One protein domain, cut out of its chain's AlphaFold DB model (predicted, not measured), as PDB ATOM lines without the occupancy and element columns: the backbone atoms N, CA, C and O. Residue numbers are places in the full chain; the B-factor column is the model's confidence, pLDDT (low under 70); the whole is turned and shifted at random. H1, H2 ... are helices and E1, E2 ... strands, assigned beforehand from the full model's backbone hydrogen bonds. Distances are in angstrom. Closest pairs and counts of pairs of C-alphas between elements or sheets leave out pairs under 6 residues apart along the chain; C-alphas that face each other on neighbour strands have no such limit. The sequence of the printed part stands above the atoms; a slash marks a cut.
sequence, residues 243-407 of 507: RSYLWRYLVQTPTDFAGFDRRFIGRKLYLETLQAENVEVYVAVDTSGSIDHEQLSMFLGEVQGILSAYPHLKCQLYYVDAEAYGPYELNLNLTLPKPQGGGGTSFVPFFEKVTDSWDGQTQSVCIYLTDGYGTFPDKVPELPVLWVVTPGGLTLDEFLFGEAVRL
ATOM      1  N   ARG A 243     159.812 218.139 193.893       62.78
ATOM      2  CA  ARG A 243     160.579 216.898 193.725       62.78
ATOM      3  C   ARG A 243     160.091 216.094 192.528       62.78
ATOM      4  O   ARG A 243     160.894 215.664 191.708       62.78
ATOM      5  N   SER A 244     158.781 215.930 192.391       62.53
ATOM      6  CA  SER A 244     158.188 215.145 191.306       62.53
ATOM      7  C   SER A 244     158.345 215.798 189.929       62.53
ATOM      8  O   SER A 244     158.482 215.093 188.925       62.53
ATOM      9  N   TYR A 245     158.338 217.133 189.871       66.62
ATOM     10  CA  TYR A 245     158.516 217.878 188.623       66.62
ATOM     11  C   TYR A 245     159.980 217.961 188.201       66.62
ATOM     12  O   TYR A 245     160.302 217.633 187.061       66.62
ATOM     13  N   LEU A 246     160.879 218.328 189.119       69.00
ATOM     14  CA  LEU A 246     162.292 218.476 188.786       69.00
ATOM     15  C   LEU A 246     162.983 217.136 188.566       69.00
ATOM     16  O   LEU A 246     163.850 217.069 187.706       69.00
ATOM     17  N   TRP A 247     162.573 216.052 189.237       64.88
ATOM     18  CA  TRP A 247     163.177 214.723 189.055       64.88
ATOM     19  C   TRP A 247     163.307 214.292 187.584       64.88
ATOM     20  O   TRP A 247     164.298 213.668 187.216       64.88
ATOM     21  N   ARG A 248     162.346 214.664 186.728       63.03
ATOM     22  CA  ARG A 248     162.355 214.337 185.291       63.03
ATOM     23  C   ARG A 248     163.448 215.075 184.514       63.03
ATOM     24  O   ARG A 248     163.947 214.551 183.529       63.03
ATOM     25  N   TYR A 249     163.806 216.272 184.969       63.16
ATOM     26  CA  TYR A 249     164.867 217.105 184.399       63.16
ATOM     27  C   TYR A 249     166.225 216.847 185.074       63.16
ATOM     28  O   TYR A 249     167.262 217.147 184.494       63.16
ATOM     29  N   LEU A 250     166.210 216.262 186.278       57.16
ATOM     30  CA  LEU A 250     167.384 215.884 187.068       57.16
ATOM     31  C   LEU A 250     167.957 214.510 186.696       57.16
ATOM     32  O   LEU A 250     169.070 214.198 187.103       57.16
ATOM     33  N   VAL A 251     167.202 213.653 186.000       47.97
ATOM     34  CA  VAL A 251     167.620 212.271 185.730       47.97
ATOM     35  C   VAL A 251     167.294 211.876 184.290       47.97
ATOM     36  O   VAL A 251     166.137 211.590 183.995       47.97
ATOM     37  N   GLN A 252     168.318 211.791 183.424       41.53
ATOM     38  CA  GLN A 252     168.680 210.574 182.657       41.53
ATOM     39  C   GLN A 252     169.761 210.826 181.578       41.53
ATOM     40  O   GLN A 252     169.467 211.389 180.534       41.53
ATOM     41  N   THR A 253     170.962 210.260 181.759       33.69
ATOM     42  CA  THR A 253     171.408 209.020 181.076       33.69
ATOM     43  C   THR A 253     172.626 208.438 181.812       33.69
ATOM     44  O   THR A 253     173.614 209.144 181.985       33.69
ATOM     45  N   PRO A 254     172.618 207.157 182.228       37.72
ATOM     46  CA  PRO A 254     173.807 206.479 182.737       37.72
ATOM     47  C   PRO A 254     174.729 206.127 181.561       37.72
ATOM     48  O   PRO A 254     174.799 204.973 181.146       37.72
ATOM     49  N   THR A 255     175.393 207.118 180.970       35.62
ATOM     50  CA  THR A 255     176.418 206.866 179.941       35.62
ATOM     51  C   THR A 255     177.706 207.651 180.104       35.62
ATOM     52  O   THR A 255     178.637 207.391 179.345       35.62
ATOM     53  N   ASP A 256     177.845 208.469 181.140       36.47
ATOM     54  CA  ASP A 256     179.120 209.124 181.406       36.47
ATOM     55  C   ASP A 256     179.854 208.375 182.515       36.47
ATOM     56  O   ASP A 256     179.848 208.739 183.689       36.47
ATOM     57  N   PHE A 257     180.512 207.275 182.130       41.03
ATOM     58  CA  PHE A 257     181.580 206.697 182.942       41.03
ATOM     59  C   PHE A 257     182.691 207.748 183.069       41.03
ATOM     60  O   PHE A 257     183.631 207.780 182.273       41.03
ATOM     61  N   ALA A 258     182.601 208.607 184.084       46.72
ATOM     62  CA  ALA A 258     183.616 209.589 184.449       46.72
ATOM     63  C   ALA A 258     184.833 208.905 185.104       46.72
ATOM     64  O   ALA A 258     185.235 209.219 186.221       46.72
ATOM     65  N   GLY A 259     185.429 207.941 184.399       54.88
ATOM     66  CA  GLY A 259     186.660 207.256 184.776       54.88
ATOM     67  C   GLY A 259     186.630 206.492 186.109       54.88
ATOM     68  O   GLY A 259     185.732 206.583 186.943       54.88
ATOM     69  N   PHE A 260     187.681 205.703 186.320       54.34
ATOM     70  CA  PHE A 260     187.916 205.032 187.596       54.34
ATOM     71  C   PHE A 260     188.669 205.958 188.545       54.34
ATOM     72  O   PHE A 260     189.603 206.652 188.128       54.34
ATOM     73  N   ASP A 261     188.328 205.912 189.832       57.69
ATOM     74  CA  ASP A 261     189.103 206.582 190.868       57.69
ATOM     75  C   ASP A 261     190.549 206.050 190.855       57.69
ATOM     76  O   ASP A 261     190.858 204.926 191.274       57.69
ATOM     77  N   ARG A 262     191.464 206.887 190.349       63.72
ATOM     78  CA  ARG A 262     192.861 206.519 190.077       63.72
ATOM     79  C   ARG A 262     193.636 206.150 191.342       63.72
ATOM     80  O   ARG A 262     194.667 205.487 191.238       63.72
ATOM     81  N   ARG A 263     193.127 206.508 192.529       66.81
ATOM     82  CA  ARG A 263     193.711 206.138 193.828       66.81
ATOM     83  C   ARG A 263     193.622 204.634 194.097       66.81
ATOM     84  O   ARG A 263     194.461 204.095 194.817       66.81
ATOM     85  N   PHE A 264     192.638 203.952 193.506       65.12
ATOM     86  CA  PHE A 264     192.343 202.541 193.780       65.12
ATOM     87  C   PHE A 264     192.759 201.579 192.656       65.12
ATOM     88  O   PHE A 264     192.846 200.370 192.891       65.12
ATOM     89  N   ILE A 265     193.145 202.100 191.485       67.81
ATOM     90  CA  ILE A 265     193.600 201.300 190.332       67.81
ATOM     91  C   ILE A 265     194.791 200.395 190.698       67.81
ATOM     92  O   ILE A 265     194.812 199.220 190.336       67.81
ATOM     93  N   GLY A 266     195.748 200.887 191.498       65.69
ATOM     94  CA  GLY A 266     196.903 200.097 191.962       65.69
ATOM     95  C   GLY A 266     196.545 198.901 192.860       65.69
ATOM     96  O   GLY A 266     197.373 198.019 193.071       65.69
ATOM     97  N   ARG A 267     195.307 198.846 193.367       69.06
ATOM     98  CA  ARG A 267     194.768 197.752 194.189       69.06
ATOM     99  C   ARG A 267     193.774 196.861 193.430       69.06
ATOM    100  O   ARG A 267     193.110 196.049 194.064       69.06
ATOM    101  N   LYS A 268     193.670 196.992 192.096       62.16
ATOM    102  CA  LYS A 268     192.679 196.302 191.236       62.16
ATOM    103  C   LYS A 268     191.215 196.553 191.640       62.16
ATOM    104  O   LYS A 268     190.343 195.748 191.327       62.16
ATOM    105  N   LEU A 269     190.949 197.660 192.332       50.94
ATOM    106  CA  LEU A 269     189.603 198.108 192.673       50.94
ATOM    107  C   LEU A 269     189.209 199.209 191.685       50.94
ATOM    108  O   LEU A 269     189.803 200.286 191.677       50.94
ATOM    109  N   TYR A 270     188.229 198.907 190.838       61.75
ATOM    110  CA  TYR A 270     187.694 199.803 189.815       61.75
ATOM    111  C   TYR A 270     186.435 200.473 190.361       61.75
ATOM    112  O   TYR A 270     185.320 200.063 190.060       61.75
ATOM    113  N   LEU A 271     186.631 201.441 191.256       54.38
ATOM    114  CA  LEU A 271     185.545 202.224 191.841       54.38
ATOM    115  C   LEU A 271     185.252 203.426 190.942       54.38
ATOM    116  O   LEU A 271     186.170 204.162 190.574       54.38
ATOM    117  N   GLU A 272     183.986 203.595 190.578       48.03
ATOM    118  CA  GLU A 272     183.501 204.745 189.814       48.03
ATOM    119  C   GLU A 272     183.584 206.013 190.671       48.03
ATOM    120  O   GLU A 272     183.261 205.999 191.864       48.03
ATOM    121  N   THR A 273     184.037 207.115 190.074       42.25
ATOM    122  CA  THR A 273     183.968 208.421 190.735       42.25
ATOM    123  C   THR A 273     182.551 208.953 190.549       42.25
ATOM    124  O   THR A 273     182.188 209.348 189.447       42.25
ATOM    125  N   LEU A 274     181.743 208.963 191.612       41.56
ATOM    126  CA  LEU A 274     180.452 209.654 191.605       41.56
ATOM    127  C   LEU A 274     180.717 211.162 191.540       41.56
ATOM    128  O   LEU A 274     181.068 211.784 192.545       41.56
ATOM    129  N   GLN A 275     180.602 211.740 190.350       42.94
ATOM    130  CA  GLN A 275     180.578 213.184 190.175       42.94
ATOM    131  C   GLN A 275     179.175 213.651 190.575       42.94
ATOM    132  O   GLN A 275     178.183 213.183 190.027       42.94
ATOM    133  N   ALA A 276     179.076 214.500 191.598       45.50
ATOM    134  CA  ALA A 276     177.807 215.125 191.943       45.50
ATOM    135  C   ALA A 276     177.413 216.048 190.783       45.50
ATOM    136  O   ALA A 276     178.068 217.068 190.560       45.50
ATOM    137  N   GLU A 277     176.401 215.662 190.012       50.66
ATOM    138  CA  GLU A 277     175.808 216.525 188.997       50.66
ATOM    139  C   GLU A 277     175.116 217.689 189.718       50.66
ATOM    140  O   GLU A 277     174.121 217.513 190.424       50.66
ATOM    141  N   ASN A 278     175.695 218.885 189.606       57.50
ATOM    142  CA  ASN A 278     175.049 220.108 190.060       57.50
ATOM    143  C   ASN A 278     174.069 220.519 188.967       57.50
ATOM    144  O   ASN A 278     174.504 220.922 187.892       57.50
ATOM    145  N   VAL A 279     172.772 220.418 189.234       65.88
ATOM    146  CA  VAL A 279     171.765 220.905 188.290       65.88
ATOM    147  C   VAL A 279     171.555 222.396 188.492       65.88
ATOM    148  O   VAL A 279     171.408 222.873 189.625       65.88
ATOM    149  N   GLU A 280     171.569 223.118 187.376       82.12
ATOM    150  CA  GLU A 280     171.335 224.554 187.324       82.12
ATOM    151  C   GLU A 280     169.884 224.827 186.921       82.12
ATOM    152  O   GLU A 280     169.340 224.250 185.979       82.12
ATOM    153  N   VAL A 281     169.221 225.697 187.674       88.38
ATOM    154  CA  VAL A 281     167.842 226.101 187.403       88.38
ATOM    155  C   VAL A 281     167.787 227.606 187.275       88.38
ATOM    156  O   VAL A 281     168.232 228.335 188.164       88.38
ATOM    157  N   TYR A 282     167.183 228.059 186.184       92.81
ATOM    158  CA  TYR A 282     166.899 229.465 185.945       92.81
ATOM    159  C   TYR A 282     165.431 229.717 186.270       92.81
ATOM    160  O   TYR A 282     164.546 229.154 185.626       92.81
ATOM    161  N   VAL A 283     165.163 230.539 187.279       94.19
ATOM    162  CA  VAL A 283     163.807 230.845 187.740       94.19
ATOM    163  C   VAL A 283     163.465 232.282 187.382       94.19
ATOM    164  O   VAL A 283     164.157 233.202 187.806       94.19
ATOM    165  N   ALA A 284     162.380 232.485 186.645       95.19
ATOM    166  CA  ALA A 284     161.775 233.786 186.406       95.19
ATOM    167  C   ALA A 284     160.530 233.960 187.276       95.19
ATOM    168  O   ALA A 284     159.645 233.106 187.278       95.19
ATOM    169  N   VAL A 285     160.449 235.084 187.981       93.06
ATOM    170  CA  VAL A 285     159.247 235.527 188.689       93.06
ATOM    171  C   VAL A 285     158.704 236.756 187.976       93.06
ATOM    172  O   VAL A 285     159.380 237.784 187.902       93.06
ATOM    173  N   ASP A 286     157.483 236.640 187.467       89.88
ATOM    174  CA  ASP A 286     156.762 237.749 186.861       89.88
ATOM    175  C   ASP A 286     156.461 238.823 187.914       89.88
ATOM    176  O   ASP A 286     155.935 238.559 188.998       89.88
ATOM    177  N   THR A 287     156.848 240.046 187.583       84.94
ATOM    178  CA  THR A 287     156.686 241.264 188.387       84.94
ATOM    179  C   THR A 287     156.024 242.373 187.575       84.94
ATOM    180  O   THR A 287     156.075 243.546 187.955       84.94
ATOM    181  N   SER A 288     155.422 242.013 186.442       82.31
ATOM    182  CA  SER A 288     154.688 242.938 185.597       82.31
ATOM    183  C   SER A 288     153.490 243.541 186.326       82.31
ATOM    184  O   SER A 288     153.024 243.044 187.353       82.31
ATOM    185  N   GLY A 289     152.979 244.653 185.795       70.50
ATOM    186  CA  GLY A 289     151.913 245.417 186.442       70.50
ATOM    187  C   GLY A 289     150.595 244.660 186.674       70.50
ATOM    188  O   GLY A 289     149.759 245.163 187.425       70.50
ATOM    189  N   SER A 290     150.384 243.490 186.055       72.50
ATOM    190  CA  SER A 290     149.213 242.634 186.307       72.50
ATOM    191  C   SER A 290     149.343 241.773 187.565       72.50
ATOM    192  O   SER A 290     148.325 241.308 188.077       72.50
ATOM    193  N   ILE A 291     150.559 241.595 188.088       77.25
ATOM    194  CA  ILE A 291     150.840 240.731 189.231       77.25
ATOM    195  C   ILE A 291     150.615 241.494 190.538       77.25
ATOM    196  O   ILE A 291     151.309 242.466 190.850       77.25
ATOM    197  N   ASP A 292     149.650 241.039 191.339       71.50
ATOM    198  CA  ASP A 292     149.400 241.620 192.657       71.50
ATOM    199  C   ASP A 292     150.358 241.073 193.738       71.50
ATOM    200  O   ASP A 292     151.105 240.111 193.549       71.50
ATOM    201  N   HIS A 293     150.357 241.699 194.920       66.94
ATOM    202  CA  HIS A 293     151.216 241.264 196.029       66.94
ATOM    203  C   HIS A 293     150.925 239.834 196.513       66.94
ATOM    204  O   HIS A 293     151.810 239.201 197.089       66.94
ATOM    205  N   GLU A 294     149.705 239.331 196.318       63.75
ATOM    206  CA  GLU A 294     149.312 237.982 196.724       63.75
ATOM    207  C   GLU A 294     149.913 236.955 195.758       63.75
ATOM    208  O   GLU A 294     150.583 236.021 196.197       63.75
ATOM    209  N   GLN A 295     149.782 237.189 194.450       72.00
ATOM    210  CA  GLN A 295     150.414 236.397 193.394       72.00
ATOM    211  C   GLN A 295     151.935 236.401 193.512       72.00
ATOM    212  O   GLN A 295     152.552 235.338 193.495       72.00
ATOM    213  N   LEU A 296     152.537 237.569 193.744       77.69
ATOM    214  CA  LEU A 296     153.976 237.675 193.952       77.69
ATOM    215  C   LEU A 296     154.436 236.887 195.189       77.69
ATOM    216  O   LEU A 296     155.451 236.196 195.142       77.69
ATOM    217  N   SER A 297     153.685 236.946 196.293       73.19
ATOM    218  CA  SER A 297     153.996 236.156 197.489       73.19
ATOM    219  C   SER A 297     153.871 234.653 197.237       73.19
ATOM    220  O   SER A 297     154.681 233.894 197.769       73.19
ATOM    221  N   MET A 298     152.885 234.220 196.443       73.69
ATOM    222  CA  MET A 298     152.754 232.819 196.030       73.69
ATOM    223  C   MET A 298     153.970 232.385 195.211       73.69
ATOM    224  O   MET A 298     154.577 231.363 195.520       73.69
ATOM    225  N   PHE A 299     154.397 233.197 194.240       86.00
ATOM    226  CA  PHE A 299     155.579 232.902 193.430       86.00
ATOM    227  C   PHE A 299     156.839 232.740 194.278       86.00
ATOM    228  O   PHE A 299     157.553 231.751 194.143       86.00
ATOM    229  N   LEU A 300     157.097 233.667 195.203       83.44
ATOM    230  CA  LEU A 300     158.257 233.573 196.095       83.44
ATOM    231  C   LEU A 300     158.186 232.350 197.026       83.44
ATOM    232  O   LEU A 300     159.223 231.750 197.318       83.44
ATOM    233  N   GLY A 301     156.981 231.952 197.447       74.62
ATOM    234  CA  GLY A 301     156.747 230.716 198.194       74.62
ATOM    235  C   GLY A 301     157.191 229.473 197.421       74.62
ATOM    236  O   GLY A 301     157.875 228.619 197.986       74.62
ATOM    237  N   GLU A 302     156.893 229.412 196.122       84.31
ATOM    238  CA  GLU A 302     157.355 228.336 195.239       84.31
ATOM    239  C   GLU A 302     158.869 228.348 195.022       84.31
ATOM    240  O   GLU A 302     159.494 227.290 195.078       84.31
ATOM    241  N   VAL A 303     159.486 229.524 194.842       86.12
ATOM    242  CA  VAL A 303     160.955 229.632 194.738       86.12
ATOM    243  C   VAL A 303     161.621 229.031 195.977       86.12
ATOM    244  O   VAL A 303     162.579 228.264 195.874       86.12
ATOM    245  N   GLN A 304     161.082 229.317 197.163       79.44
ATOM    246  CA  GLN A 304     161.568 228.723 198.404       79.44
ATOM    247  C   GLN A 304     161.308 227.207 198.475       79.44
ATOM    248  O   GLN A 304     162.140 226.464 199.007       79.44
ATOM    249  N   GLY A 305     160.202 226.736 197.895       74.38
ATOM    250  CA  GLY A 305     159.903 225.316 197.694       74.38
ATOM    251  C   GLY A 305     160.949 224.588 196.861       74.38
ATOM    252  O   GLY A 305     161.441 223.541 197.287       74.38
ATOM    253  N   ILE A 306     161.343 225.167 195.722       80.56
ATOM    254  CA  ILE A 306     162.391 224.637 194.836       80.56
ATOM    255  C   ILE A 306     163.698 224.452 195.615       80.56
ATOM    256  O   ILE A 306     164.264 223.356 195.634       80.56
ATOM    257  N   LEU A 307     164.145 225.504 196.310       78.44
ATOM    258  CA  LEU A 307     165.383 225.478 197.094       78.44
ATOM    259  C   LEU A 307     165.328 224.428 198.214       78.44
ATOM    260  O   LEU A 307     166.296 223.705 198.446       78.44
ATOM    261  N   SER A 308     164.180 224.303 198.885       69.44
ATOM    262  CA  SER A 308     163.976 223.338 199.977       69.44
ATOM    263  C   SER A 308     163.900 221.888 199.491       69.44
ATOM    264  O   SER A 308     164.267 220.958 200.219       69.44
ATOM    265  N   ALA A 309     163.421 221.665 198.265       65.25
ATOM    266  CA  ALA A 309     163.341 220.342 197.663       65.25
ATOM    267  C   ALA A 309     164.736 219.775 197.349       65.25
ATOM    268  O   ALA A 309     164.966 218.590 197.629       65.25
ATOM    269  N   TYR A 310     165.650 220.627 196.857       70.88
ATOM    270  CA  TYR A 310     167.002 220.272 196.411       70.88
ATOM    271  C   TYR A 310     168.081 221.229 196.968       70.88
ATOM    272  O   TYR A 310     168.454 222.196 196.309       70.88
ATOM    273  N   PRO A 311     168.667 220.938 198.146       62.31
ATOM    274  CA  PRO A 311     169.620 221.836 198.819       62.31
ATOM    275  C   PRO A 311     170.951 222.092 198.091       62.31
ATOM    276  O   PRO A 311     171.676 223.011 198.461       62.31
ATOM    277  N   HIS A 312     171.304 221.258 197.108       68.38
ATOM    278  CA  HIS A 312     172.545 221.358 196.323       68.38
ATOM    279  C   HIS A 312     172.328 221.949 194.921       68.38
ATOM    280  O   HIS A 312     173.242 221.961 194.103       68.38
ATOM    281  N   LEU A 313     171.111 222.410 194.641       73.81
ATOM    282  CA  LEU A 313     170.730 222.995 193.368       73.81
ATOM    283  C   LEU A 313     171.275 224.417 193.256       73.81
ATOM    284  O   LEU A 313     171.140 225.217 194.183       73.81
ATOM    285  N   LYS A 314     171.864 224.744 192.107       81.12
ATOM    286  CA  LYS A 314     172.243 226.120 191.789       81.12
ATOM    287  C   LYS A 314     171.040 226.815 191.169       81.12
ATOM    288  O   LYS A 314     170.629 226.476 190.064       81.12
ATOM    289  N   CYS A 315     170.467 227.769 191.888       87.12
ATOM    290  CA  CYS A 315     169.291 228.503 191.439       87.12
ATOM    291  C   CYS A 315     169.676 229.940 191.079       87.12
ATOM    292  O   CYS A 315     170.199 230.669 191.925       87.12
ATOM    293  N   GLN A 316     169.398 230.349 189.843       91.62
ATOM    294  CA  GLN A 316     169.514 231.734 189.397       91.62
ATOM    295  C   GLN A 316     168.119 232.341 189.269       91.62
ATOM    296  O   GLN A 316     167.342 231.950 188.400       91.62
ATOM    297  N   LEU A 317     167.801 233.296 190.139       93.19
ATOM    298  CA  LEU A 317     166.521 233.995 190.139       93.19
ATOM    299  C   LEU A 317     166.588 235.274 189.301       93.19
ATOM    300  O   LEU A 317     167.517 236.075 189.433       93.19
ATOM    301  N   TYR A 318     165.538 235.496 188.520       94.38
ATOM    302  CA  TYR A 318     165.266 236.712 187.775       94.38
ATOM    303  C   TYR A 318     163.879 237.237 188.135       94.38
ATOM    304  O   TYR A 318     162.915 236.477 188.189       94.38
ATOM    305  N   TYR A 319     163.773 238.547 188.336       92.75
ATOM    306  CA  TYR A 319     162.486 239.243 188.327       92.75
ATOM    307  C   TYR A 319     162.260 239.817 186.939       92.75
ATOM    308  O   TYR A 319     163.193 240.385 186.372       92.75
ATOM    309  N   VAL A 320     161.075 239.629 186.369       90.94
ATOM    310  CA  VAL A 320     160.851 239.922 184.951       90.94
ATOM    311  C   VAL A 320     159.563 240.708 184.756       90.94
ATOM    312  O   VAL A 320     158.540 240.391 185.361       90.94
ATOM    313  N   ASP A 321     159.628 241.739 183.923       87.50
ATOM    314  CA  ASP A 321     158.492 242.508 183.422       87.50
ATOM    315  C   ASP A 321     158.685 242.826 181.923       87.50
ATOM    316  O   ASP A 321     158.610 241.920 181.097       87.50
ATOM    317  N   ALA A 322     158.949 244.077 181.536       85.81
ATOM    318  CA  ALA A 322     159.395 244.444 180.197       85.81
ATOM    319  C   ALA A 322     160.911 244.238 180.041       85.81
ATOM    320  O   ALA A 322     161.409 244.157 178.919       85.81
ATOM    321  N   GLU A 323     161.630 244.140 181.160       87.31
ATOM    322  CA  GLU A 323     163.047 243.812 181.249       87.31
ATOM    323  C   GLU A 323     163.246 242.650 182.240       87.31
ATOM    324  O   GLU A 323     162.337 242.263 182.971       87.31
ATOM    325  N   ALA A 324     164.443 242.063 182.269       90.56
ATOM    326  CA  ALA A 324     164.801 241.041 183.252       90.56
ATOM    327  C   ALA A 324     165.845 241.587 184.235       90.56
ATOM    328  O   ALA A 324     166.923 242.027 183.830       90.56
ATOM    329  N   TYR A 325     165.580 241.496 185.535       90.69
ATOM    330  CA  TYR A 325     166.453 241.926 186.629       90.69
ATOM    331  C   TYR A 325     167.103 240.713 187.303       90.69
ATOM    332  O   TYR A 325     166.418 239.760 187.661       90.69
ATOM    333  N   GLY A 326     168.426 240.745 187.477       89.31
ATOM    334  CA  GLY A 326     169.236 239.590 187.894       89.31
ATOM    335  C   GLY A 326     170.353 239.271 186.885       89.31
ATOM    336  O   GLY A 326     170.572 240.067 185.955       89.31
ATOM    337  N   PRO A 327     171.052 238.127 187.034       89.50
ATOM    338  CA  PRO A 327     170.737 237.011 187.939       89.50
ATOM    339  C   PRO A 327     171.005 237.298 189.419       89.50
ATOM    340  O   PRO A 327     171.957 237.992 189.774       89.50
ATOM    341  N   TYR A 328     170.189 236.697 190.280       89.75
ATOM    342  CA  TYR A 328     170.454 236.564 191.709       89.75
ATOM    343  C   TYR A 328     170.725 235.098 192.031       89.75
ATOM    344  O   TYR A 328     169.828 234.264 191.927       89.75
ATOM    345  N   GLU A 329     171.951 234.781 192.436       87.00
ATOM    346  CA  GLU A 329     172.280 233.436 192.904       87.00
ATOM    347  C   GLU A 329     171.633 233.180 194.268       87.00
ATOM    348  O   GLU A 329     171.874 233.905 195.240       87.00
ATOM    349  N   LEU A 330     170.801 232.143 194.340       81.94
ATOM    350  CA  LEU A 330     170.113 231.748 195.559       81.94
ATOM    351  C   LEU A 330     170.748 230.502 196.169       81.94
ATOM    352  O   LEU A 330     171.040 229.526 195.487       81.94
ATOM    353  N   ASN A 331     170.878 230.532 197.494       67.31
ATOM    354  CA  ASN A 331     171.271 229.403 198.329       67.31
ATOM    355  C   ASN A 331     170.256 229.267 199.470       67.31
ATOM    356  O   ASN A 331     169.666 230.264 199.882       67.31
ATOM    357  N   LEU A 332     170.108 228.064 200.038       55.94
ATOM    358  CA  LEU A 332     169.119 227.750 201.089       55.94
ATOM    359  C   LEU A 332     169.151 228.705 202.308       55.94
ATOM    360  O   LEU A 332     168.151 228.862 202.997       55.94
ATOM    361  N   ASN A 333     170.296 229.348 202.565       55.22
ATOM    362  CA  ASN A 333     170.522 230.240 203.709       55.22
ATOM    363  C   ASN A 333     170.438 231.744 203.372       55.22
ATOM    364  O   ASN A 333     170.746 232.568 204.232       55.22
ATOM    365  N   LEU A 334     170.095 232.118 202.136       58.06
ATOM    366  CA  LEU A 334     170.025 233.517 201.706       58.06
ATOM    367  C   LEU A 334     168.585 234.040 201.749       58.06
ATOM    368  O   LEU A 334     167.651 233.380 201.303       58.06
ATOM    369  N   THR A 335     168.417 235.264 202.248       62.28
ATOM    370  CA  THR A 335     167.159 236.007 202.123       62.28
ATOM    371  C   THR A 335     166.905 236.316 200.651       62.28
ATOM    372  O   THR A 335     167.802 236.816 199.970       62.28
ATOM    373  N   LEU A 336     165.686 236.058 200.168       73.75
ATOM    374  CA  LEU A 336     165.318 236.364 198.787       73.75
ATOM    375  C   LEU A 336     165.543 237.862 198.483       73.75
ATOM    376  O   LEU A 336     165.194 238.717 199.307       73.75
ATOM    377  N   PRO A 337     166.128 238.199 197.318       78.69
ATOM    378  CA  PRO A 337     166.322 239.583 196.903       78.69
ATOM    379  C   PRO A 337     164.970 240.287 196.779       78.69
ATOM    380  O   PRO A 337     163.966 239.663 196.438       78.69
ATOM    381  N   LYS A 338     164.925 241.597 197.036       76.12
ATOM    382  CA  LYS A 338     163.672 242.354 196.903       76.12
ATOM    383  C   LYS A 338     163.181 242.325 195.445       76.12
ATOM    384  O   LYS A 338     164.008 242.567 194.560       76.12
ATOM    385  N   PRO A 339     161.876 242.092 195.210       80.69
ATOM    386  CA  PRO A 339     161.288 242.162 193.876       80.69
ATOM    387  C   PRO A 339     161.562 243.509 193.204       80.69
ATOM    388  O   PRO A 339     161.550 244.551 193.866       80.69
ATOM    389  N   GLN A 340     161.817 243.476 191.898       79.31
ATOM    390  CA  GLN A 340     162.055 244.638 191.038       79.31
ATOM    391  C   GLN A 340     161.203 244.514 189.783       79.31
ATOM    392  O   GLN A 340     161.074 243.409 189.276       79.31
ATOM    393  N   GLY A 341     160.657 245.633 189.307       79.12
ATOM    394  CA  GLY A 341     159.815 245.690 188.114       79.12
ATOM    395  C   GLY A 341     158.601 246.602 188.300       79.12
ATOM    396  O   GLY A 341     158.626 247.528 189.120       79.12
ATOM    397  N   GLY A 342     157.542 246.326 187.540       61.88
ATOM    398  CA  GLY A 342     156.269 247.055 187.522       61.88
ATOM    399  C   GLY A 342     155.905 247.658 186.158       61.88
ATOM    400  O   GLY A 342     155.011 248.503 186.084       61.88
ATOM    401  N   GLY A 343     156.617 247.274 185.094       68.56
ATOM    402  CA  GLY A 343     156.353 247.662 183.708       68.56
ATOM    403  C   GLY A 343     155.332 246.775 182.980       68.56
ATOM    404  O   GLY A 343     154.517 246.085 183.596       68.56
ATOM    405  N   GLY A 344     155.363 246.820 181.641       70.00
ATOM    406  CA  GLY A 344     154.611 245.889 180.785       70.00
ATOM    407  C   GLY A 344     155.135 244.451 180.892       70.00
ATOM    408  O   GLY A 344     156.098 244.210 181.605       70.00
ATOM    409  N   THR A 345     154.526 243.500 180.181       81.62
ATOM    410  CA  THR A 345     154.859 242.069 180.326       81.62
ATOM    411  C   THR A 345     155.491 241.503 179.053       81.62
ATOM    412  O   THR A 345     154.850 241.424 177.999       81.62
ATOM    413  N   SER A 346     156.753 241.082 179.141       88.19
ATOM    414  CA  SER A 346     157.481 240.392 178.076       88.19
ATOM    415  C   SER A 346     158.284 239.229 178.648       88.19
ATOM    416  O   SER A 346     159.104 239.395 179.545       88.19
ATOM    417  N   PHE A 347     158.091 238.032 178.100       91.12
ATOM    418  CA  PHE A 347     158.838 236.848 178.528       91.12
ATOM    419  C   PHE A 347     160.198 236.739 177.824       91.12
ATOM    420  O   PHE A 347     161.082 236.023 178.291       91.12
ATOM    421  N   VAL A 348     160.389 237.485 176.730       91.56
ATOM    422  CA  VAL A 348     161.598 237.488 175.888       91.56
ATOM    423  C   VAL A 348     162.890 237.806 176.660       91.56
ATOM    424  O   VAL A 348     163.828 237.013 176.550       91.56
ATOM    425  N   PRO A 349     162.969 238.872 177.488       92.38
ATOM    426  CA  PRO A 349     164.232 239.295 178.103       92.38
ATOM    427  C   PRO A 349     164.842 238.241 179.030       92.38
ATOM    428  O   PRO A 349     166.059 238.173 179.196       92.38
ATOM    429  N   PHE A 350     164.003 237.406 179.648       94.19
ATOM    430  CA  PHE A 350     164.468 236.302 180.479       94.19
ATOM    431  C   PHE A 350     165.200 235.246 179.650       94.19
ATOM    432  O   PHE A 350     166.328 234.887 179.980       94.19
ATOM    433  N   PHE A 351     164.589 234.779 178.560       93.50
ATOM    434  CA  PHE A 351     165.188 233.741 177.721       93.50
ATOM    435  C   PHE A 351     166.448 234.231 177.001       93.50
ATOM    436  O   PHE A 351     167.389 233.454 176.848       93.50
ATOM    437  N   GLU A 352     166.513 235.512 176.624       92.12
ATOM    438  CA  GLU A 352     167.741 236.124 176.095       92.12
ATOM    439  C   GLU A 352     168.874 236.068 177.128       92.12
ATOM    440  O   GLU A 352     169.946 235.542 176.838       92.12
ATOM    441  N   LYS A 353     168.613 236.490 178.375       91.88
ATOM    442  CA  LYS A 353     169.613 236.416 179.452       91.88
ATOM    443  C   LYS A 353     170.060 234.991 179.767       91.88
ATOM    444  O   LYS A 353     171.236 234.770 180.056       91.88
ATOM    445  N   VAL A 354     169.139 234.028 179.747       90.94
ATOM    446  CA  VAL A 354     169.492 232.619 179.955       90.94
ATOM    447  C   VAL A 354     170.380 232.128 178.813       90.94
ATOM    448  O   VAL A 354     171.424 231.547 179.079       90.94
ATOM    449  N   THR A 355     170.036 232.441 177.562       90.06
ATOM    450  CA  THR A 355     170.838 232.068 176.382       90.06
ATOM    451  C   THR A 355     172.250 232.661 176.430       90.06
ATOM    452  O   THR A 355     173.206 231.976 176.086       90.06
ATOM    453  N   ASP A 356     172.399 233.901 176.904       87.75
ATOM    454  CA  ASP A 356     173.703 234.570 177.025       87.75
ATOM    455  C   ASP A 356     174.583 234.008 178.158       87.75
ATOM    456  O   ASP A 356     175.811 234.102 178.102       87.75
ATOM    457  N   SER A 357     173.965 233.482 179.220       85.00
ATOM    458  CA  SER A 357     174.661 233.008 180.429       85.00
ATOM    459  C   SER A 357     174.902 231.502 180.460       85.00
ATOM    460  O   SER A 357     175.802 231.042 181.165       85.00
ATOM    461  N   TRP A 358     174.103 230.737 179.722       85.44
ATOM    462  CA  TRP A 358     174.207 229.292 179.641       85.44
ATOM    463  C   TRP A 358     175.370 228.878 178.730       85.44
ATOM    464  O   TRP A 358     175.570 229.419 177.646       85.44
ATOM    465  N   ASP A 359     176.155 227.897 179.171       80.19
ATOM    466  CA  ASP A 359     177.353 227.417 178.472       80.19
ATOM    467  C   ASP A 359     177.056 226.462 177.297       80.19
ATOM    468  O   ASP A 359     177.981 226.009 176.614       80.19
ATOM    469  N   GLY A 360     175.780 226.140 177.061       78.06
ATOM    470  CA  GLY A 360     175.327 225.222 176.014       78.06
ATOM    471  C   GLY A 360     175.572 223.738 176.313       78.06
ATOM    472  O   GLY A 360     175.293 222.894 175.462       78.06
ATOM    473  N   GLN A 361     176.132 223.404 177.479       70.69
ATOM    474  CA  GLN A 361     176.546 222.039 177.833       70.69
ATOM    475  C   GLN A 361     175.938 221.562 179.149       70.69
ATOM    476  O   GLN A 361     175.646 220.376 179.294       70.69
ATOM    477  N   THR A 362     175.752 222.465 180.108       73.44
ATOM    478  CA  THR A 362     175.200 222.149 181.420       73.44
ATOM    479  C   THR A 362     173.712 221.847 181.296       73.44
ATOM    480  O   THR A 362     172.955 222.617 180.707       73.44
ATOM    481  N   GLN A 363     173.271 220.725 181.858       73.06
ATOM    482  CA  GLN A 363     171.856 220.384 181.866       73.06
ATOM    483  C   GLN A 363     171.108 221.315 182.825       73.06
ATOM    484  O   GLN A 363     171.325 221.277 184.039       73.06
ATOM    485  N   SER A 364     170.205 222.116 182.266       84.56
ATOM    486  CA  SER A 364     169.465 223.132 183.009       84.56
ATOM    487  C   SER A 364     167.981 223.115 182.662       84.56
ATOM    488  O   SER A 364     167.567 222.584 181.633       84.56
ATOM    489  N   VAL A 365     167.160 223.708 183.525       87.81
ATOM    490  CA  VAL A 365     165.726 223.907 183.268       87.81
ATOM    491  C   VAL A 365     165.330 225.342 183.587       87.81
ATOM    492  O   VAL A 365     165.796 225.931 184.566       87.81
ATOM    493  N   CYS A 366     164.468 225.906 182.747       92.50
ATOM    494  CA  CYS A 366     163.860 227.208 182.961       92.50
ATOM    495  C   CYS A 366     162.499 227.032 183.637       92.50
ATOM    496  O   CYS A 366     161.642 226.313 183.131       92.50
ATOM    497  N   ILE A 367     162.277 227.713 184.753       93.25
ATOM    498  CA  ILE A 367     160.986 227.760 185.442       93.25
ATOM    499  C   ILE A 367     160.480 229.191 185.379       93.25
ATOM    500  O   ILE A 367     161.200 230.106 185.770       93.25
ATOM    501  N   TYR A 368     159.248 229.391 184.929       94.69
ATOM    502  CA  TYR A 368     158.661 230.721 184.807       94.69
ATOM    503  C   TYR A 368     157.349 230.801 185.585       94.69
ATOM    504  O   TYR A 368     156.391 230.113 185.248       94.69
ATOM    505  N   LEU A 369     157.295 231.647 186.614       93.44
ATOM    506  CA  LEU A 369     156.107 231.885 187.431       93.44
ATOM    507  C   LEU A 369     155.392 233.153 186.955       93.44
ATOM    508  O   LEU A 369     155.960 234.235 187.060       93.44
ATOM    509  N   THR A 370     154.180 233.024 186.407       91.38
ATOM    510  CA  THR A 370     153.447 234.123 185.744       91.38
ATOM    511  C   THR A 370     151.925 233.911 185.779       91.38
ATOM    512  O   THR A 370     151.429 232.848 186.154       91.38
ATOM    513  N   ASP A 371     151.148 234.927 185.408       86.25
ATOM    514  CA  ASP A 371     149.737 234.778 185.036       86.25
ATOM    515  C   ASP A 371     149.547 234.324 183.571       86.25
ATOM    516  O   ASP A 371     148.440 233.946 183.188       86.25
ATOM    517  N   GLY A 372     150.622 234.294 182.777       85.69
ATOM    518  CA  GLY A 372     150.665 233.820 181.396       85.69
ATOM    519  C   GLY A 372     150.400 234.892 180.336       85.69
ATOM    520  O   GLY A 372     150.537 234.599 179.150       85.69
ATOM    521  N   TYR A 373     150.065 236.130 180.709       83.12
ATOM    522  CA  TYR A 373     149.747 237.185 179.744       83.12
ATOM    523  C   TYR A 373     150.973 238.039 179.414       83.12
ATOM    524  O   TYR A 373     151.239 239.052 180.051       83.12
ATOM    525  N   GLY A 374     151.700 237.674 178.361       85.94
ATOM    526  CA  GLY A 374     152.877 238.421 177.931       85.94
ATOM    527  C   GLY A 374     153.289 238.126 176.498       85.94
ATOM    528  O   GLY A 374     152.699 237.296 175.806       85.94
ATOM    529  N   THR A 375     154.321 238.832 176.043       88.19
ATOM    530  CA  THR A 375     154.922 238.560 174.730       88.19
ATOM    531  C   THR A 375     155.855 237.356 174.839       88.19
ATOM    532  O   THR A 375     156.865 237.413 175.542       88.19
ATOM    533  N   PHE A 376     155.514 236.270 174.146       89.00
ATOM    534  CA  PHE A 376     156.354 235.077 174.033       89.00
ATOM    535  C   PHE A 376     157.483 235.296 173.012       89.00
ATOM    536  O   PHE A 376     157.300 236.059 172.064       89.00
ATOM    537  N   PRO A 377     158.643 234.635 173.171       88.81
ATOM    538  CA  PRO A 377     159.693 234.672 172.159       88.81
ATOM    539  C   PRO A 377     159.248 233.966 170.872       88.81
ATOM    540  O   PRO A 377     158.615 232.912 170.914       88.81
ATOM    541  N   ASP A 378     159.645 234.516 169.720       86.12
ATOM    542  CA  ASP A 378     159.347 233.941 168.397       86.12
ATOM    543  C   ASP A 378     160.023 232.578 168.171       86.12
ATOM    544  O   ASP A 378     159.606 231.787 167.322       86.12
ATOM    545  N   LYS A 379     161.108 232.309 168.906       87.38
ATOM    546  CA  LYS A 379     161.858 231.054 168.860       87.38
ATOM    547  C   LYS A 379     161.688 230.302 170.169       87.38
ATOM    548  O   LYS A 379     161.830 230.880 171.244       87.38
ATOM    549  N   VAL A 380     161.447 229.001 170.052       87.81
ATOM    550  CA  VAL A 380     161.407 228.092 171.198       87.81
ATOM    551  C   VAL A 380     162.806 228.028 171.835       87.81
ATOM    552  O   VAL A 380     163.770 227.796 171.099       87.81
ATOM    553  N   PRO A 381     162.936 228.244 173.156       88.00
ATOM    554  CA  PRO A 381     164.203 228.104 173.873       88.00
ATOM    555  C   PRO A 381     164.791 226.690 173.763       88.00
ATOM    556  O   PRO A 381     164.051 225.713 173.680       88.00
ATOM    557  N   GLU A 382     166.123 226.579 173.793       86.00
ATOM    558  CA  GLU A 382     166.819 225.280 173.745       86.00
ATOM    559  C   GLU A 382     166.658 224.482 175.046       86.00
ATOM    560  O   GLU A 382     166.555 223.255 175.023       86.00
ATOM    561  N   LEU A 383     166.601 225.185 176.181       85.81
ATOM    562  CA  LEU A 383     166.373 224.579 177.486       85.81
ATOM    563  C   LEU A 383     164.891 224.230 177.688       85.81
ATOM    564  O   LEU A 383     164.014 224.989 177.260       85.81
ATOM    565  N   PRO A 384     164.583 223.123 178.391       88.19
ATOM    566  CA  PRO A 384     163.215 222.806 178.772       88.19
ATOM    567  C   PRO A 384     162.623 223.920 179.640       88.19
ATOM    568  O   PRO A 384     163.291 224.462 180.525       88.19
ATOM    569  N   VAL A 385     161.350 224.235 179.397       90.56
ATOM    570  CA  VAL A 385     160.626 225.305 180.089       90.56
ATOM    571  C   VAL A 385     159.433 224.728 180.838       90.56
ATOM    572  O   VAL A 385     158.614 224.019 180.252       90.56
ATOM    573  N   LEU A 386     159.333 225.061 182.121       88.75
ATOM    574  CA  LEU A 386     158.194 224.777 182.981       88.75
ATOM    575  C   LEU A 386     157.499 226.088 183.361       88.75
ATOM    576  O   LEU A 386     158.044 226.906 184.103       88.75
ATOM    577  N   TRP A 387     156.278 226.275 182.875       89.69
ATOM    578  CA  TRP A 387     155.424 227.405 183.209       89.69
ATOM    579  C   TRP A 387     154.594 227.090 184.449       89.69
ATOM    580  O   TRP A 387     153.888 226.086 184.505       89.69
ATOM    581  N   VAL A 388     154.649 227.971 185.438       87.31
ATOM    582  CA  VAL A 388     153.848 227.921 186.656       87.31
ATOM    583  C   VAL A 388     152.857 229.071 186.610       87.31
ATOM    584  O   VAL A 388     153.224 230.239 186.726       87.31
ATOM    585  N   VAL A 389     151.589 228.724 186.416       84.81
ATOM    586  CA  VAL A 389     150.530 229.673 186.080       84.81
ATOM    587  C   VAL A 389     149.625 229.908 187.279       84.81
ATOM    588  O   VAL A 389     149.179 228.959 187.927       84.81
ATOM    589  N   THR A 390     149.299 231.164 187.569       79.50
ATOM    590  CA  THR A 390     148.366 231.503 188.656       79.50
ATOM    591  C   THR A 390     146.940 230.967 188.420       79.50
ATOM    592  O   THR A 390     146.515 230.697 187.283       79.50
ATOM    593  N   PRO A 391     146.132 230.825 189.489       67.94
ATOM    594  CA  PRO A 391     144.696 230.603 189.353       67.94
ATOM    595  C   PRO A 391     144.047 231.750 188.564       67.94
ATOM    596  O   PRO A 391     144.196 232.914 188.924       67.94
ATOM    597  N   GLY A 392     143.319 231.435 187.488       67.94
ATOM    598  CA  GLY A 392     142.691 232.447 186.624       67.94
ATOM    599  C   GLY A 392     143.612 233.085 185.573       67.94
ATOM    600  O   GLY A 392     143.127 233.865 184.757       67.94
ATOM    601  N   GLY A 393     144.900 232.723 185.550       79.31
ATOM    602  CA  GLY A 393     145.816 233.040 184.451       79.31
ATOM    603  C   GLY A 393     145.488 232.289 183.154       79.31
ATOM    604  O   GLY A 393     144.578 231.447 183.145       79.31
ATOM    605  N   LEU A 394     146.257 232.571 182.097       81.38
ATOM    606  CA  LEU A 394     146.146 232.012 180.742       81.38
ATOM    607  C   LEU A 394     145.873 230.498 180.761       81.38
ATOM    608  O   LEU A 394     146.330 229.776 181.658       81.38
ATOM    609  N   THR A 395     145.087 229.994 179.809       75.56
ATOM    610  CA  THR A 395     144.804 228.553 179.764       75.56
ATOM    611  C   THR A 395     146.083 227.774 179.444       75.56
ATOM    612  O   THR A 395     146.962 228.259 178.739       75.56
ATOM    613  N   LEU A 396     146.234 226.571 180.012       71.94
ATOM    614  CA  LEU A 396     147.500 225.829 179.906       71.94
ATOM    615  C   LEU A 396     147.814 225.411 178.456       71.94
ATOM    616  O   LEU A 396     148.980 225.265 178.111       71.94
ATOM    617  N   ASP A 397     146.786 225.283 177.612       77.19
ATOM    618  CA  ASP A 397     146.907 224.907 176.198       77.19
ATOM    619  C   ASP A 397     147.348 226.074 175.289       77.19
ATOM    620  O   ASP A 397     147.660 225.860 174.119       77.19
ATOM    621  N   GLU A 398     147.367 227.311 175.799       80.31
ATOM    622  CA  GLU A 398     147.766 228.508 175.040       80.31
ATOM    623  C   GLU A 398     149.275 228.800 175.116       80.31
ATOM    624  O   GLU A 398     149.771 229.681 174.411       80.31
ATOM    625  N   PHE A 399     150.029 228.054 175.928       84.06
ATOM    626  CA  PHE A 399     151.485 228.168 175.983       84.06
ATOM    627  C   PHE A 399     152.117 227.528 174.741       84.06
ATOM    628  O   PHE A 399     151.948 226.341 174.474       84.06
ATOM    629  N   LEU A 400     152.877 228.322 173.979       81.75
ATOM    630  CA  LEU A 400     153.433 227.907 172.682       81.75
ATOM    631  C   LEU A 400     154.506 226.809 172.788       81.75
ATOM    632  O   LEU A 400     154.776 226.115 171.807       81.75
ATOM    633  N   PHE A 401     155.144 226.674 173.952       86.00
ATOM    634  CA  PHE A 401     156.183 225.687 174.232       86.00
ATOM    635  C   PHE A 401     156.315 225.439 175.738       86.00
ATOM    636  O   PHE A 401     155.915 226.272 176.551       86.00
ATOM    637  N   GLY A 402     156.964 224.332 176.100       84.62
ATOM    638  CA  GLY A 402     157.179 223.938 177.493       84.62
ATOM    639  C   GLY A 402     155.994 223.190 178.109       84.62
ATOM    640  O   GLY A 402     154.947 223.016 177.489       84.62
ATOM    641  N   GLU A 403     156.182 222.716 179.338       81.19
ATOM    642  CA  GLU A 403     155.123 222.130 180.169       81.19
ATOM    643  C   GLU A 403     154.500 223.248 181.013       81.19
ATOM    644  O   GLU A 403     155.226 224.084 181.544       81.19
ATOM    645  N   ALA A 404     153.173 223.284 181.154       80.12
ATOM    646  CA  ALA A 404     152.486 224.288 181.964       80.12
ATOM    647  C   ALA A 404     151.706 223.632 183.111       80.12
ATOM    648  O   ALA A 404     150.961 222.673 182.917       80.12
ATOM    649  N   VAL A 405     151.871 224.167 184.319       74.31
ATOM    650  CA  VAL A 405     151.273 223.679 185.567       74.31
ATOM    651  C   VAL A 405     150.589 224.843 186.268       74.31
ATOM    652  O   VAL A 405     151.071 225.971 186.231       74.31
ATOM    653  N   ARG A 406     149.449 224.589 186.913       76.94
ATOM    654  CA  ARG A 406     148.666 225.628 187.590       76.94
ATOM    655  C   ARG A 406     148.875 225.591 189.103       76.94
ATOM    656  O   ARG A 406     148.800 224.522 189.703       76.94
ATOM    657  N   LEU A 407     149.073 226.762 189.704       70.44
ATOM    658  CA  LEU A 407     149.037 226.956 191.154       70.44
ATOM    659  C   LEU A 407     147.607 226.810 191.681       70.44
ATOM    660  O   LEU A 407     146.634 227.118 190.991       70.44
TER     661      LEU A 407
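AT A GLANCE: This is residues 243 to 407 of the 507 residues of an uncharacterized protein of Tolypothrix sp. PCC 7601 (UniProt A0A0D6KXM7). A twisted sheet of six strands forms a slab through the body, with H1 and H2 over one face and H3 over the other, three layers in all. From one end of this body a long loop in residues 251 to 279 reaches out and folds back as an arm, making much of the length. The printed part has 165 residues, in the order H1 E1 H2 E2 E3 H3 E4 E5 E6; the mixed sheet runs E3 E2 E1 E4 E5 E6, with E3 alone antiparallel to its neighbour. The class is mixed, helices and strands, with under half of the residues in named elements. The whole is only just compact, close to loose, with a radius of gyration of the C-alphas of 18.3 A, and elongated, spanning 64 by 34 by 28 A.

HOW THE PARTS SIT: Start at H1, residues 243 to 250, at a height of 9.1 A over the sheet. Its closest C-alpha pair with E4, residues 364 to 370, is Tyr 249 and Val 365, 6.9 A apart. Next comes E1, residues 280 to 286, parallel to E4 at 13 degrees, with N 284 and O 367 2.8 A apart. H2, residues 293 to 309, lies over E1 on the same face as H1, at a height of 8.8 A; the C-alphas of Val 285 and Phe 299, the closest of E1 and H2, are 6.5 A apart. E2, residues 314 to 320, is parallel to E1, with N 283 and O 316 2.8 A apart; E1, H2 and E2 form a strand-helix-strand unit, two parallel neighbour strands with a helix between, whose crossover is right-handed. E3, residues 324 to 330, makes a hairpin with E2, with N 325 and O 319 2.8 A apart. H3, residues 348 to 357, is on the opposite face; its closest C-alphas with E3 are Pro 349 and Ala 324, 5.5 A apart. E5, residues 385 to 389, is parallel to E4, with N 386 and O 366 2.8 A apart, and E6, residues 403 to 406, is parallel to E5, with N 387 and O 403 2.8 A apart. In H2 and H3 every O i to N i+4 pair is within hydrogen-bond range; in H1, 2 of 4 are.

IN THESE COORDINATES: Find C-alpha 243 at (160.579, 216.898, 193.725), where H1 begins. H2 runs 24.2 A from C-alpha 293 at (151.216, 241.264, 196.029). E1 measures 19.7 A, E4 19.6 A and E2 19.2 A. E6 ends at C-alpha 406, (148.666, 225.628, 187.590).

THE WHOLE: The C-alphas of Arg 267 and Gly 289, the two farthest apart, are 64.6 A apart. The printed part has no cut. The links H1 to E1, E3 to H3, E4 to E5 and E5 to E6 are long. The mean pLDDT of the printed part is 75.6, and residues 243 to 279 are among those under 70.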